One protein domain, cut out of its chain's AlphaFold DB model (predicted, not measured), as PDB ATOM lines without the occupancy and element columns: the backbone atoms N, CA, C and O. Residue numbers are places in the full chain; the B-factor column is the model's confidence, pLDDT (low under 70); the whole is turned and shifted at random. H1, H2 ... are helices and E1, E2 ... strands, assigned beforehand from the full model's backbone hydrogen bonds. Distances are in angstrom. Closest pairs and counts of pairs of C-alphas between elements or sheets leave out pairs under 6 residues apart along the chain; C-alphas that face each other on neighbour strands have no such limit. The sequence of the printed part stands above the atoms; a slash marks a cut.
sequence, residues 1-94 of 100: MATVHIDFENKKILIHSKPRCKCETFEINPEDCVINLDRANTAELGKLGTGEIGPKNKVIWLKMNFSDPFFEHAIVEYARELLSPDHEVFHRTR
ATOM      1  N   MET A   1     235.549 186.972 174.937       71.50
ATOM      2  CA  MET A   1     234.329 186.305 175.444       71.50
ATOM      3  C   MET A   1     233.158 187.240 175.234       71.50
ATOM      4  O   MET A   1     233.127 188.306 175.843       71.50
ATOM      5  N   ALA A   2     232.239 186.847 174.362       73.00
ATOM      6  CA  ALA A   2     230.964 187.504 174.169       73.00
ATOM      7  C   ALA A   2     229.856 186.740 174.905       73.00
ATOM      8  O   ALA A   2     229.849 185.514 174.951       73.00
ATOM      9  N   THR A   3     228.921 187.473 175.482       80.75
ATOM     10  CA  THR A   3     227.698 186.960 176.081       80.75
ATOM     11  C   THR A   3     226.539 187.583 175.319       80.75
ATOM     12  O   THR A   3     226.460 188.808 175.209       80.75
ATOM     13  N   VAL A   4     225.668 186.751 174.761       83.19
ATOM     14  CA  VAL A   4     224.487 187.197 174.018       83.19
ATOM     15  C   VAL A   4     223.260 186.878 174.845       83.19
ATOM     16  O   VAL A   4     223.065 185.723 175.198       83.19
ATOM     17  N   HIS A   5     222.455 187.888 175.134       85.62
ATOM     18  CA  HIS A   5     221.131 187.762 175.725       85.62
ATOM     19  C   HIS A   5     220.097 187.748 174.605       85.62
ATOM     20  O   HIS A   5     220.047 188.694 173.814       85.62
ATOM     21  N   ILE A   6     219.278 186.708 174.529       84.31
ATOM     22  CA  ILE A   6     218.144 186.626 173.610       84.31
ATOM     23  C   ILE A   6     216.877 186.589 174.459       84.31
ATOM     24  O   ILE A   6     216.651 185.634 175.195       84.31
ATOM     25  N   ASP A   7     216.073 187.640 174.344       84.12
ATOM     26  CA  ASP A   7     214.818 187.840 175.059       84.12
ATOM     27  C   ASP A   7     213.655 187.696 174.078       84.12
ATOM     28  O   ASP A   7     213.476 188.532 173.182       84.12
ATOM     29  N   PHE A   8     212.879 186.627 174.236       79.31
ATOM     30  CA  PHE A   8     211.725 186.340 173.386       79.31
ATOM     31  C   PHE A   8     210.494 187.141 173.780       79.31
ATOM     32  O   PHE A   8     209.700 187.488 172.908       79.31
ATOM     33  N   GLU A   9     210.337 187.464 175.066       81.56
ATOM     34  CA  GLU A   9     209.185 188.227 175.549       81.56
ATOM     35  C   GLU A   9     209.224 189.658 175.004       81.56
ATOM     36  O   GLU A   9     208.215 190.176 174.526       81.56
ATOM     37  N   ASN A  10     210.407 190.276 175.013       82.00
ATOM     38  CA  ASN A  10     210.613 191.643 174.539       82.00
ATOM     39  C   ASN A  10     211.153 191.725 173.107       82.00
ATOM     40  O   ASN A  10     211.360 192.834 172.607       82.00
ATOM     41  N   LYS A  11     211.406 190.581 172.458       78.12
ATOM     42  CA  LYS A  11     211.977 190.477 171.105       78.12
ATOM     43  C   LYS A  11     213.281 191.268 170.965       78.12
ATOM     44  O   LYS A  11     213.442 192.096 170.063       78.12
ATOM     45  N   LYS A  12     214.221 191.047 171.886       82.56
ATOM     46  CA  LYS A  12     215.502 191.771 171.955       82.56
ATOM     47  C   LYS A  12     216.685 190.816 171.938       82.56
ATOM     48  O   LYS A  12     216.677 189.789 172.601       82.56
ATOM     49  N   ILE A  13     217.736 191.198 171.216       81.69
ATOM     50  CA  ILE A  13     219.042 190.538 171.270       81.69
ATOM     51  C   ILE A  13     220.069 191.564 171.744       81.69
ATOM     52  O   ILE A  13     220.275 192.588 171.080       81.69
ATOM     53  N   LEU A  14     220.722 191.285 172.871       80.44
ATOM     54  CA  LEU A  14     221.805 192.100 173.418       80.44
ATOM     55  C   LEU A  14     223.120 191.337 173.308       80.44
ATOM     56  O   LEU A  14     223.242 190.227 173.810       80.44
ATOM     57  N   ILE A  15     224.118 191.928 172.656       78.56
ATOM     58  CA  ILE A  15     225.444 191.315 172.495       78.56
ATOM     59  C   ILE A  15     226.446 192.096 173.343       78.56
ATOM     60  O   ILE A  15     226.708 193.268 173.063       78.56
ATOM     61  N   HIS A  16     227.044 191.432 174.329       75.44
ATOM     62  CA  HIS A  16     228.043 191.994 175.238       75.44
ATOM     63  C   HIS A  16     229.398 191.336 175.000       75.44
ATOM     64  O   HIS A  16     229.512 190.127 175.141       75.44
ATOM     65  N   SER A  17     230.450 192.097 174.686       66.12
ATOM     66  CA  SER A  17     231.811 191.549 174.537       66.12
ATOM     67  C   SER A  17     232.723 192.023 175.671       66.12
ATOM     68  O   SER A  17     232.915 193.224 175.871       66.12
ATOM     69  N   LYS A  18     233.285 191.086 176.448       58.03
ATOM     70  CA  LYS A  18     234.307 191.366 177.471       58.03
ATOM     71  C   LYS A  18     235.681 191.466 176.798       58.03
ATOM     72  O   LYS A  18     236.106 190.526 176.122       58.03
ATOM     73  N   PRO A  19     236.428 192.537 177.120       52.56
ATOM     74  CA  PRO A  19     237.322 192.343 178.258       52.56
ATOM     75  C   PRO A  19     237.172 193.339 179.419       52.56
ATOM     76  O   PRO A  19     237.848 193.140 180.423       52.56
ATOM     77  N   ARG A  20     236.337 194.390 179.353       49.75
ATOM     78  CA  ARG A  20     236.411 195.488 180.353       49.75
ATOM     79  C   ARG A  20     235.114 196.230 180.722       49.75
ATOM     80  O   ARG A  20     235.204 197.276 181.355       49.75
ATOM     81  N   CYS A  21     233.918 195.731 180.410       48.88
ATOM     82  CA  CYS A  21     232.704 196.371 180.937       48.88
ATOM     83  C   CYS A  21     232.496 196.006 182.417       48.88
ATOM     84  O   CYS A  21     232.188 194.858 182.733       48.88
ATOM     85  N   LYS A  22     232.681 196.988 183.313       49.44
ATOM     86  CA  LYS A  22     232.104 197.003 184.676       49.44
ATOM     87  C   LYS A  22     230.633 197.448 184.672       49.44
ATOM     88  O   LYS A  22     229.982 197.408 185.707       49.44
ATOM     89  N   CYS A  23     230.147 197.904 183.522       44.41
ATOM     90  CA  CYS A  23     228.777 198.327 183.308       44.41
ATOM     91  C   CYS A  23     227.902 197.084 183.167       44.41
ATOM     92  O   CYS A  23     228.151 196.296 182.256       44.41
ATOM     93  N   GLU A  24     226.980 196.909 184.118       48.78
ATOM     94  CA  GLU A  24     225.957 195.859 184.180       48.78
ATOM     95  C   GLU A  24     226.453 194.527 183.615       48.78
ATOM     96  O   GLU A  24     226.183 194.135 182.478       48.78
ATOM     97  N   THR A  25     227.240 193.810 184.419       52.41
ATOM     98  CA  THR A  25     227.334 192.368 184.226       52.41
ATOM     99  C   THR A  25     225.923 191.831 184.355       52.41
ATOM    100  O   THR A  25     225.417 191.741 185.468       52.41
ATOM    101  N   PHE A  26     225.286 191.529 183.225       62.41
ATOM    102  CA  PHE A  26     224.058 190.760 183.237       62.41
ATOM    103  C   PHE A  26     224.358 189.470 183.994       62.41
ATOM    104  O   PHE A  26     225.244 188.698 183.607       62.41
ATOM    105  N   GLU A  27     223.711 189.328 185.142       65.94
ATOM    106  CA  GLU A  27     223.875 188.175 186.003       65.94
ATOM    107  C   GLU A  27     223.094 187.041 185.349       65.94
ATOM    108  O   GLU A  27     221.884 187.131 185.166       65.94
ATOM    109  N   ILE A  28     223.824 186.026 184.884       73.38
ATOM    110  CA  ILE A  28     223.214 184.816 184.345       73.38
ATOM    111  C   ILE A  28     222.799 183.996 185.556       73.38
ATOM    112  O   ILE A  28     223.670 183.528 186.301       73.38
ATOM    113  N   ASN A  29     221.496 183.843 185.761       76.06
ATOM    114  CA  ASN A  29     221.001 183.067 186.884       76.06
ATOM    115  C   ASN A  29     221.208 181.564 186.621       76.06
ATOM    116  O   ASN A  29     221.224 181.135 185.463       76.06
ATOM    117  N   PRO A  30     221.370 180.734 187.663       74.75
ATOM    118  CA  PRO A  30     221.536 179.287 187.507       74.75
ATOM    119  C   PRO A  30     220.397 178.592 186.744       74.75
ATOM    120  O   PRO A  30     220.617 177.561 186.115       74.75
ATOM    121  N   GLU A  31     219.186 179.138 186.827       78.06
ATOM    122  CA  GLU A  31     217.979 178.667 186.150       78.06
ATOM    123  C   GLU A  31     217.862 179.124 184.694       78.06
ATOM    124  O   GLU A  31     217.012 178.611 183.959       78.06
ATOM    125  N   ASP A  32     218.692 180.078 184.267       81.75
ATOM    126  CA  ASP A  32     218.628 180.586 182.909       81.75
ATOM    127  C   ASP A  32     219.089 179.523 181.908       81.75
ATOM    128  O   ASP A  32     219.986 178.711 182.152       81.75
ATOM    129  N   CYS A  33     218.503 179.558 180.713       87.31
ATOM    130  CA  CYS A  33     218.948 178.702 179.627       87.31
ATOM    131  C   CYS A  33     220.274 179.232 179.067       87.31
ATOM    132  O   CYS A  33     220.312 180.321 178.493       87.31
ATOM    133  N   VAL A  34     221.360 178.469 179.215       87.94
ATOM    134  CA  VAL A  34     222.697 178.860 178.746       87.94
ATOM    135  C   VAL A  34     223.231 177.850 177.739       87.94
ATOM    136  O   VAL A  34     223.300 176.656 178.017       87.94
ATOM    137  N   ILE A  35     223.679 178.354 176.592       88.44
ATOM    138  CA  ILE A  35     224.399 177.604 175.565       88.44
ATOM    139  C   ILE A  35     225.863 178.032 175.626       88.44
ATOM    140  O   ILE A  35     226.190 179.194 175.356       88.44
ATOM    141  N   ASN A  36     226.754 177.106 175.985       86.88
ATOM    142  CA  ASN A  36     228.189 177.370 175.991       86.88
ATOM    143  C   ASN A  36     228.769 177.032 174.625       86.88
ATOM    144  O   ASN A  36     228.575 175.937 174.103       86.88
ATOM    145  N   LEU A  37     229.481 177.993 174.048       84.94
ATOM    146  CA  LEU A  37     230.038 177.880 172.713       84.94
ATOM    147  C   LEU A  37     231.504 178.289 172.734       84.94
ATOM    148  O   LEU A  37     231.872 179.373 173.204       84.94
ATOM    149  N   ASP A  38     232.340 177.430 172.171       82.12
ATOM    150  CA  ASP A  38     233.734 177.726 171.899       82.12
ATOM    151  C   ASP A  38     234.076 177.365 170.449       82.12
ATOM    152  O   ASP A  38     233.313 176.706 169.744       82.12
ATOM    153  N   ARG A  39     235.206 177.877 169.952       77.12
ATOM    154  CA  ARG A  39     235.587 177.702 168.542       77.12
ATOM    155  C   ARG A  39     235.795 176.230 168.159       77.12
ATOM    156  O   ARG A  39     235.619 175.886 166.996       77.12
ATOM    157  N   ALA A  40     236.223 175.396 169.100       81.88
ATOM    158  CA  ALA A  40     236.470 173.976 168.893       81.88
ATOM    159  C   ALA A  40     235.215 173.117 169.129       81.88
ATOM    160  O   ALA A  40     235.150 171.994 168.633       81.88
ATOM    161  N   ASN A  41     234.225 173.633 169.858       81.25
ATOM    162  CA  ASN A  41     233.021 172.921 170.242       81.25
ATOM    163  C   ASN A  41     231.782 173.829 170.206       81.25
ATOM    164  O   ASN A  41     231.516 174.630 171.104       81.25
ATOM    165  N   THR A  42     230.977 173.620 169.167       83.00
ATOM    166  CA  THR A  42     229.670 174.256 168.974       83.00
ATOM    167  C   THR A  42     228.521 173.247 169.046       83.00
ATOM    168  O   THR A  42     227.433 173.525 168.545       83.00
ATOM    169  N   ALA A  43     228.736 172.060 169.630       85.94
ATOM    170  CA  ALA A  43     227.751 170.975 169.631       85.94
ATOM    171  C   ALA A  43     226.426 171.371 170.304       85.94
ATOM    172  O   ALA A  43     225.360 170.918 169.890       85.94
ATOM    173  N   GLU A  44     226.475 172.270 171.293       87.44
ATOM    174  CA  GLU A  44     225.282 172.764 171.986       87.44
ATOM    175  C   GLU A  44     224.318 173.543 171.073       87.44
ATOM    176  O   GLU A  44     223.131 173.612 171.382       87.44
ATOM    177  N   LEU A  45     224.771 174.047 169.914       84.44
ATOM    178  CA  LEU A  45     223.875 174.646 168.913       84.44
ATOM    179  C   LEU A  45     222.836 173.651 168.391       84.44
ATOM    180  O   LEU A  45     221.744 174.062 168.009       84.44
ATOM    181  N   GLY A  46     223.142 172.349 168.413       83.31
ATOM    182  CA  GLY A  46     222.196 171.308 168.020       83.31
ATOM    183  C   GLY A  46     220.892 171.356 168.821       83.31
ATOM    184  O   GLY A  46     219.838 171.064 168.264       83.31
ATOM    185  N   LYS A  47     220.934 171.818 170.080       83.94
ATOM    186  CA  LYS A  47     219.754 171.952 170.953       83.94
ATOM    187  C   LYS A  47     218.728 172.968 170.439       83.94
ATOM    188  O   LYS A  47     217.541 172.839 170.731       83.94
ATOM    189  N   LEU A  48     219.180 173.963 169.668       82.75
ATOM    190  CA  LEU A  48     218.303 174.924 168.992       82.75
ATOM    191  C   LEU A  48     217.540 174.249 167.845       82.75
ATOM    192  O   LEU A  48     216.349 174.474 167.670       82.75
ATOM    193  N   GLY A  49     218.214 173.381 167.083       75.44
ATOM    194  CA  GLY A  49     217.620 172.663 165.950       75.44
ATOM    195  C   GLY A  49     216.711 171.496 166.352       75.44
ATOM    196  O   GLY A  49     215.802 171.147 165.603       75.44
ATOM    197  N   THR A  50     216.922 170.894 167.526       80.56
ATOM    198  CA  THR A  50     216.060 169.821 168.059       80.56
ATOM    199  C   THR A  50     214.804 170.343 168.761       80.56
ATOM    200  O   THR A  50     213.911 169.554 169.065       80.56
ATOM    201  N   GLY A  51     214.725 171.653 169.030       72.94
ATOM    202  CA  GLY A  51     213.636 172.273 169.791       72.94
ATOM    203  C   GLY A  51     213.704 172.028 171.304       72.94
ATOM    204  O   GLY A  51     212.749 172.347 172.011       72.94
ATOM    205  N   GLU A  52     214.814 171.472 171.804       79.62
ATOM    206  CA  GLU A  52     215.091 171.342 173.242       79.62
ATOM    207  C   GLU A  52     215.238 172.723 173.894       79.62
ATOM    208  O   GLU A  52     214.760 172.946 175.005       79.62
ATOM    209  N   ILE A  53     215.853 173.654 173.162       81.56
ATOM    210  CA  ILE A  53     215.953 175.066 173.514       81.56
ATOM    211  C   ILE A  53     215.209 175.876 172.448       81.56
ATOM    212  O   ILE A  53     215.441 175.701 171.252       81.56
ATOM    213  N   GLY A  54     214.323 176.778 172.870       76.69
ATOM    214  CA  GLY A  54     213.491 177.551 171.949       76.69
ATOM    215  C   GLY A  54     212.711 178.679 172.627       76.69
ATOM    216  O   GLY A  54     212.961 178.970 173.791       76.69
ATOM    217  N   PRO A  55     211.703 179.272 171.959       71.56
ATOM    218  CA  PRO A  55     210.927 180.407 172.486       71.56
ATOM    219  C   PRO A  55     210.200 180.149 173.814       71.56
ATOM    220  O   PRO A  55     209.771 181.081 174.489       71.56
ATOM    221  N   LYS A  56     210.033 178.876 174.204       79.81
ATOM    222  CA  LYS A  56     209.522 178.503 175.535       79.81
ATOM    223  C   LYS A  56     210.483 178.924 176.650       79.81
ATOM    224  O   LYS A  56     210.042 179.207 177.763       79.81
ATOM    225  N   ASN A  57     211.778 178.970 176.354       78.62
ATOM    226  CA  ASN A  57     212.769 179.635 177.178       78.62
ATOM    227  C   ASN A  57     212.622 181.139 176.922       78.62
ATOM    228  O   ASN A  57     213.045 181.642 175.888       78.62
ATOM    229  N   LYS A  58     211.995 181.851 177.863       80.38
ATOM    230  CA  LYS A  58     211.785 183.308 177.779       80.38
ATOM    231  C   LYS A  58     213.088 184.065 177.500       80.38
ATOM    232  O   LYS A  58     213.093 185.039 176.750       80.38
ATOM    233  N   VAL A  59     214.177 183.568 178.088       83.19
ATOM    234  CA  VAL A  59     215.534 184.086 177.947       83.19
ATOM    235  C   VAL A  59     216.491 182.947 177.599       83.19
ATOM    236  O   VAL A  59     216.445 181.877 178.213       83.19
ATOM    237  N   ILE A  60     217.370 183.190 176.625       87.62
ATOM    238  CA  ILE A  60     218.488 182.312 176.260       87.62
ATOM    239  C   ILE A  60     219.786 183.120 176.276       87.62
ATOM    240  O   ILE A  60     219.875 184.193 175.677       87.62
ATOM    241  N   TRP A  61     220.824 182.560 176.892       88.00
ATOM    242  CA  TRP A  61     222.173 183.104 176.889       88.00
ATOM    243  C   TRP A  61     223.097 182.305 175.975       88.00
ATOM    244  O   TRP A  61     223.302 181.112 176.188       88.00
ATOM    245  N   LEU A  62     223.741 182.963 175.008       88.12
ATOM    246  CA  LEU A  62     224.870 182.375 174.280       88.12
ATOM    247  C   LEU A  62     226.167 182.848 174.930       88.12
ATOM    248  O   LEU A  62     226.556 184.015 174.801       88.12
ATOM    249  N   LYS A  63     226.849 181.950 175.638       86.38
ATOM    250  CA  LYS A  63     228.154 182.221 176.237       86.38
ATOM    251  C   LYS A  63     229.237 181.786 175.261       86.38
ATOM    252  O   LYS A  63     229.568 180.611 175.156       86.38
ATOM    253  N   MET A  64     229.775 182.760 174.544       83.75
ATOM    254  CA  MET A  64     230.645 182.557 173.397       83.75
ATOM    255  C   MET A  64     232.081 182.951 173.733       83.75
ATOM    256  O   MET A  64     232.380 184.111 174.030       83.75
ATOM    257  N   ASN A  65     233.012 182.008 173.650       76.31
ATOM    258  CA  ASN A  65     234.436 182.315 173.751       76.31
ATOM    259  C   ASN A  65     235.110 182.292 172.378       76.31
ATOM    260  O   ASN A  65     235.953 181.446 172.086       76.31
ATOM    261  N   PHE A  66     234.716 183.239 171.530       69.62
ATOM    262  CA  PHE A  66     235.332 183.448 170.229       69.62
ATOM    263  C   PHE A  66     236.286 184.644 170.292       69.62
ATOM    264  O   PHE A  66     235.986 185.669 170.900       69.62
ATOM    265  N   SER A  67     237.456 184.503 169.675       67.94
ATOM    266  CA  SER A  67     238.389 185.617 169.438       67.94
ATOM    267  C   SER A  67     238.140 186.291 168.081       67.94
ATOM    268  O   SER A  67     238.892 187.180 167.693       67.94
ATOM    269  N   ASP A  68     237.122 185.833 167.345       75.19
ATOM    270  CA  ASP A  68     236.826 186.197 165.962       75.19
ATOM    271  C   ASP A  68     235.428 186.842 165.863       75.19
ATOM    272  O   ASP A  68     234.421 186.141 166.005       75.19
ATOM    273  N   PRO A  69     235.346 188.159 165.601       73.81
ATOM    274  CA  PRO A  69     234.078 188.881 165.506       73.81
ATOM    275  C   PRO A  69     233.155 188.424 164.368       73.81
ATOM    276  O   PRO A  69     231.939 188.598 164.480       73.81
ATOM    277  N   PHE A  70     233.695 187.874 163.274       77.62
ATOM    278  CA  PHE A  70     232.878 187.369 162.166       77.62
ATOM    279  C   PHE A  70     232.196 186.066 162.561       77.62
ATOM    280  O   PHE A  70     231.010 185.878 162.291       77.62
ATOM    281  N   PHE A  71     232.931 185.201 163.261       77.75
ATOM    282  CA  PHE A  71     232.378 183.963 163.789       77.75
ATOM    283  C   PHE A  71     231.295 184.237 164.841       77.75
ATOM    284  O   PHE A  71     230.220 183.651 164.771       77.75
ATOM    285  N   GLU A  72     231.523 185.190 165.755       78.19
ATOM    286  CA  GLU A  72     230.493 185.641 166.707       78.19
ATOM    287  C   GLU A  72     229.204 186.062 165.996       78.19
ATOM    288  O   GLU A  72     228.115 185.643 166.383       78.19
ATOM    289  N   HIS A  73     229.321 186.888 164.952       80.12
ATOM    290  CA  HIS A  73     228.162 187.370 164.210       80.12
ATOM    291  C   HIS A  73     227.399 186.226 163.534       80.12
ATOM    292  O   HIS A  73     226.184 186.145 163.687       80.12
ATOM    293  N   ALA A  74     228.106 185.316 162.859       82.88
ATOM    294  CA  ALA A  74     227.497 184.169 162.191       82.88
ATOM    295  C   ALA A  74     226.705 183.278 163.163       82.88
ATOM    296  O   ALA A  74     225.590 182.869 162.849       82.88
ATOM    297  N   ILE A  75     227.237 183.031 164.365       84.56
ATOM    298  CA  ILE A  75     226.537 182.259 165.400       84.56
ATOM    299  C   ILE A  75     225.270 182.973 165.883       84.56
ATOM    300  O   ILE A  75     224.239 182.331 166.069       84.56
ATOM    301  N   VAL A  76     225.316 184.296 166.062       82.94
ATOM    302  CA  VAL A  76     224.136 185.077 166.466       82.94
ATOM    303  C   VAL A  76     223.055 185.069 165.383       82.94
ATOM    304  O   VAL A  76     221.873 184.961 165.712       82.94
ATOM    305  N   GLU A  77     223.431 185.171 164.105       82.94
ATOM    306  CA  GLU A  77     222.479 185.038 162.995       82.94
ATOM    307  C   GLU A  77     221.843 183.654 162.969       82.94
ATOM    308  O   GLU A  77     220.618 183.553 162.939       82.94
ATOM    309  N   TYR A  78     222.669 182.612 163.050       84.06
ATOM    310  CA  TYR A  78     222.219 181.227 163.038       84.06
ATOM    311  C   TYR A  78     221.240 180.936 164.181       84.06
ATOM    312  O   TYR A  78     220.166 180.378 163.962       84.06
ATOM    313  N   ALA A  79     221.577 181.369 165.399       82.06
ATOM    314  CA  ALA A  79     220.694 181.215 166.544       82.06
ATOM    315  C   ALA A  79     219.371 181.963 166.332       82.06
ATOM    316  O   ALA A  79     218.318 181.384 166.571       82.06
ATOM    317  N   ARG A  80     219.399 183.210 165.833       78.62
ATOM    318  CA  ARG A  80     218.168 183.961 165.531       78.62
ATOM    319  C   ARG A  80     217.288 183.217 164.527       78.62
ATOM    320  O   ARG A  80     216.085 183.144 164.741       78.62
ATOM    321  N   GLU A  81     217.867 182.709 163.445       81.50
ATOM    322  CA  GLU A  81     217.120 182.038 162.377       81.50
ATOM    323  C   GLU A  81     216.407 180.778 162.880       81.50
ATOM    324  O   GLU A  81     215.221 180.596 162.619       81.50
ATOM    325  N   LEU A  82     217.089 179.954 163.679       79.69
ATOM    326  CA  LEU A  82     216.476 178.765 164.276       79.69
ATOM    327  C   LEU A  82     215.404 179.098 165.314       79.69
ATOM    328  O   LEU A  82     214.423 178.374 165.456       79.69
ATOM    329  N   LEU A  83     215.610 180.179 166.061       72.62
ATOM    330  CA  LEU A  83     214.736 180.586 167.155       72.62
ATOM    331  C   LEU A  83     213.510 181.382 166.685       72.62
ATOM    332  O   LEU A  83     212.521 181.449 167.414       72.62
ATOM    333  N   SER A  84     213.559 181.956 165.483       72.62
ATOM    334  CA  SER A  84     212.462 182.689 164.846       72.62
ATOM    335  C   SER A  84     212.302 182.259 163.380       72.62
ATOM    336  O   SER A  84     212.587 183.025 162.453       72.62
ATOM    337  N   PRO A  85     211.843 181.016 163.144       66.00
ATOM    338  CA  PRO A  85     211.648 180.484 161.793       66.00
ATOM    339  C   PRO A  85     210.520 181.203 161.026       66.00
ATOM    340  O   PRO A  85     210.432 181.123 159.802       66.00
ATOM    341  N   ASP A  86     209.667 181.937 161.737       69.75
ATOM    342  CA  ASP A  86     208.638 182.834 161.210       69.75
ATOM    343  C   ASP A  86     209.179 184.195 160.735       69.75
ATOM    344  O   ASP A  86     208.413 185.014 160.228       69.75
ATOM    345  N   HIS A  87     210.494 184.418 160.828       66.31
ATOM    346  CA  HIS A  87     211.170 185.675 160.498       66.31
ATOM    347  C   HIS A  87     210.709 186.871 161.341       66.31
ATOM    348  O   HIS A  87     210.834 188.020 160.899       66.31
ATOM    349  N   GLU A  88     210.209 186.644 162.558       69.69
ATOM    350  CA  GLU A  88     209.956 187.745 163.480       69.69
ATOM    351  C   GLU A  88     211.226 188.580 163.716       69.69
ATOM    352  O   GLU A  88     212.362 188.102 163.840       69.69
ATOM    353  N   VAL A  89     211.032 189.898 163.732       69.69
ATOM    354  CA  VAL A  89     212.130 190.855 163.834       69.69
ATOM    355  C   VAL A  89     212.467 191.074 165.304       69.69
ATOM    356  O   VAL A  89     211.667 191.617 166.061       69.69
ATOM    357  N   PHE A  90     213.685 190.699 165.691       73.06
ATOM    358  CA  PHE A  90     214.250 191.022 166.998       73.06
ATOM    359  C   PHE A  90     215.028 192.335 166.910       73.06
ATOM    360  O   PHE A  90     215.889 192.507 166.042       73.06
ATOM    361  N   HIS A  91     214.781 193.246 167.847       77.69
ATOM    362  CA  HIS A  91     215.587 194.452 167.990       77.69
ATOM    363  C   HIS A  91     216.986 194.084 168.489       77.69
ATOM    364  O   HIS A  91     217.149 193.461 169.539       77.69
ATOM    365  N   ARG A  92     218.015 194.488 167.741       73.62
ATOM    366  CA  ARG A  92     219.414 194.181 168.055       73.62
ATOM    367  C   ARG A  92     220.117 195.385 168.644       73.62
ATOM    368  O   ARG A  92     220.188 196.431 168.009       73.62
ATOM    369  N   THR A  93     220.697 195.204 169.825       73.62
ATOM    370  CA  THR A  93     221.611 196.180 170.421       73.62
ATOM    371  C   THR A  93     222.945 195.500 170.690       73.62
ATOM    372  O   THR A  93     223.019 194.475 171.366       73.62
ATOM    373  N   ARG A  94     224.021 196.050 170.127       68.44
ATOM    374  CA  ARG A  94     225.378 195.547 170.341       68.44
ATOM    375  C   ARG A  94     226.136 196.528 171.224       68.44
ATOM    376  O   ARG A  94     226.479 197.617 170.778       68.44
TER     377      ARG A  94
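Overview. This is residues 1 to 94 of the 100 residues of an uncharacterized protein of OM182 bacterium (UniProt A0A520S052). One twisted sheet of five strands has two helices over one face: H2 over E4 and E1, H1 over the edge strand E3. The other face has no named helix; residues 18 to 32 loop past it. The 94 printed residues give E1, E2, E3, H1, E4, H2, E5, a mixed class of helices and strands; the mixed sheet runs E3 E4 E1 E2 E5. It is compact, with radius of gyration of the C-alphas 12.5 A and spans of 35 by 29 by 26 A.

Along the chain. Find C-alpha 2 at (230.964, 187.504, 174.169), where E1, residues 2 to 7, begins. Next come E2, 12 to 17, E3, 33 to 38, H1, 43 to 49, and E4, 59 to 65, 19.4 A long. H2, 69 to 83, runs 21.1 A; E5, 91 to 94, ends at (225.378, 195.547, 170.341).

Arrangement. Look first at hairpin E1 and E2, antiparallel, with N 5 and O 14 2.8 A apart. E4 is antiparallel to E1 (N 4 and O 62, 2.9 A). Parallel pairs are E3 and E4 (N 35 and O 61, 2.8 A) and E2 and E5 (N 13 and O 91, 2.9 A). The helices make two layers with the sheet, on the same face. H2, height 9.4 A, runs along the strands, at 21 degrees to E1 on the local plane. H1 and H2 touch, H2 with residues 79 to 83 alone; the C-alphas of Leu 48 and Leu 82 are closest, 6.4 A. Their tilt of 35.4 degrees is only just steep, the same way. Strand-helix-strand unit E3, H1, E4, parallel neighbours joined through a helix, and split unit E4, H2, E5, with E1 and E2 between its strands, have right-handed crossovers. Every O i to N i+4 pair is within hydrogen-bond range in H2; H1 has 0 of 3, but 4 of 4 O i to N i+3.

Size, cuts and confidence. The farthest C-alphas, Lys 22 and Asp 86, are 36.1 A apart. The printed part has no cut; E2 to E3 is the long link. pLDDT is under 70 at residues 17 to 27, 66 to 67, 85 to 89 and 94.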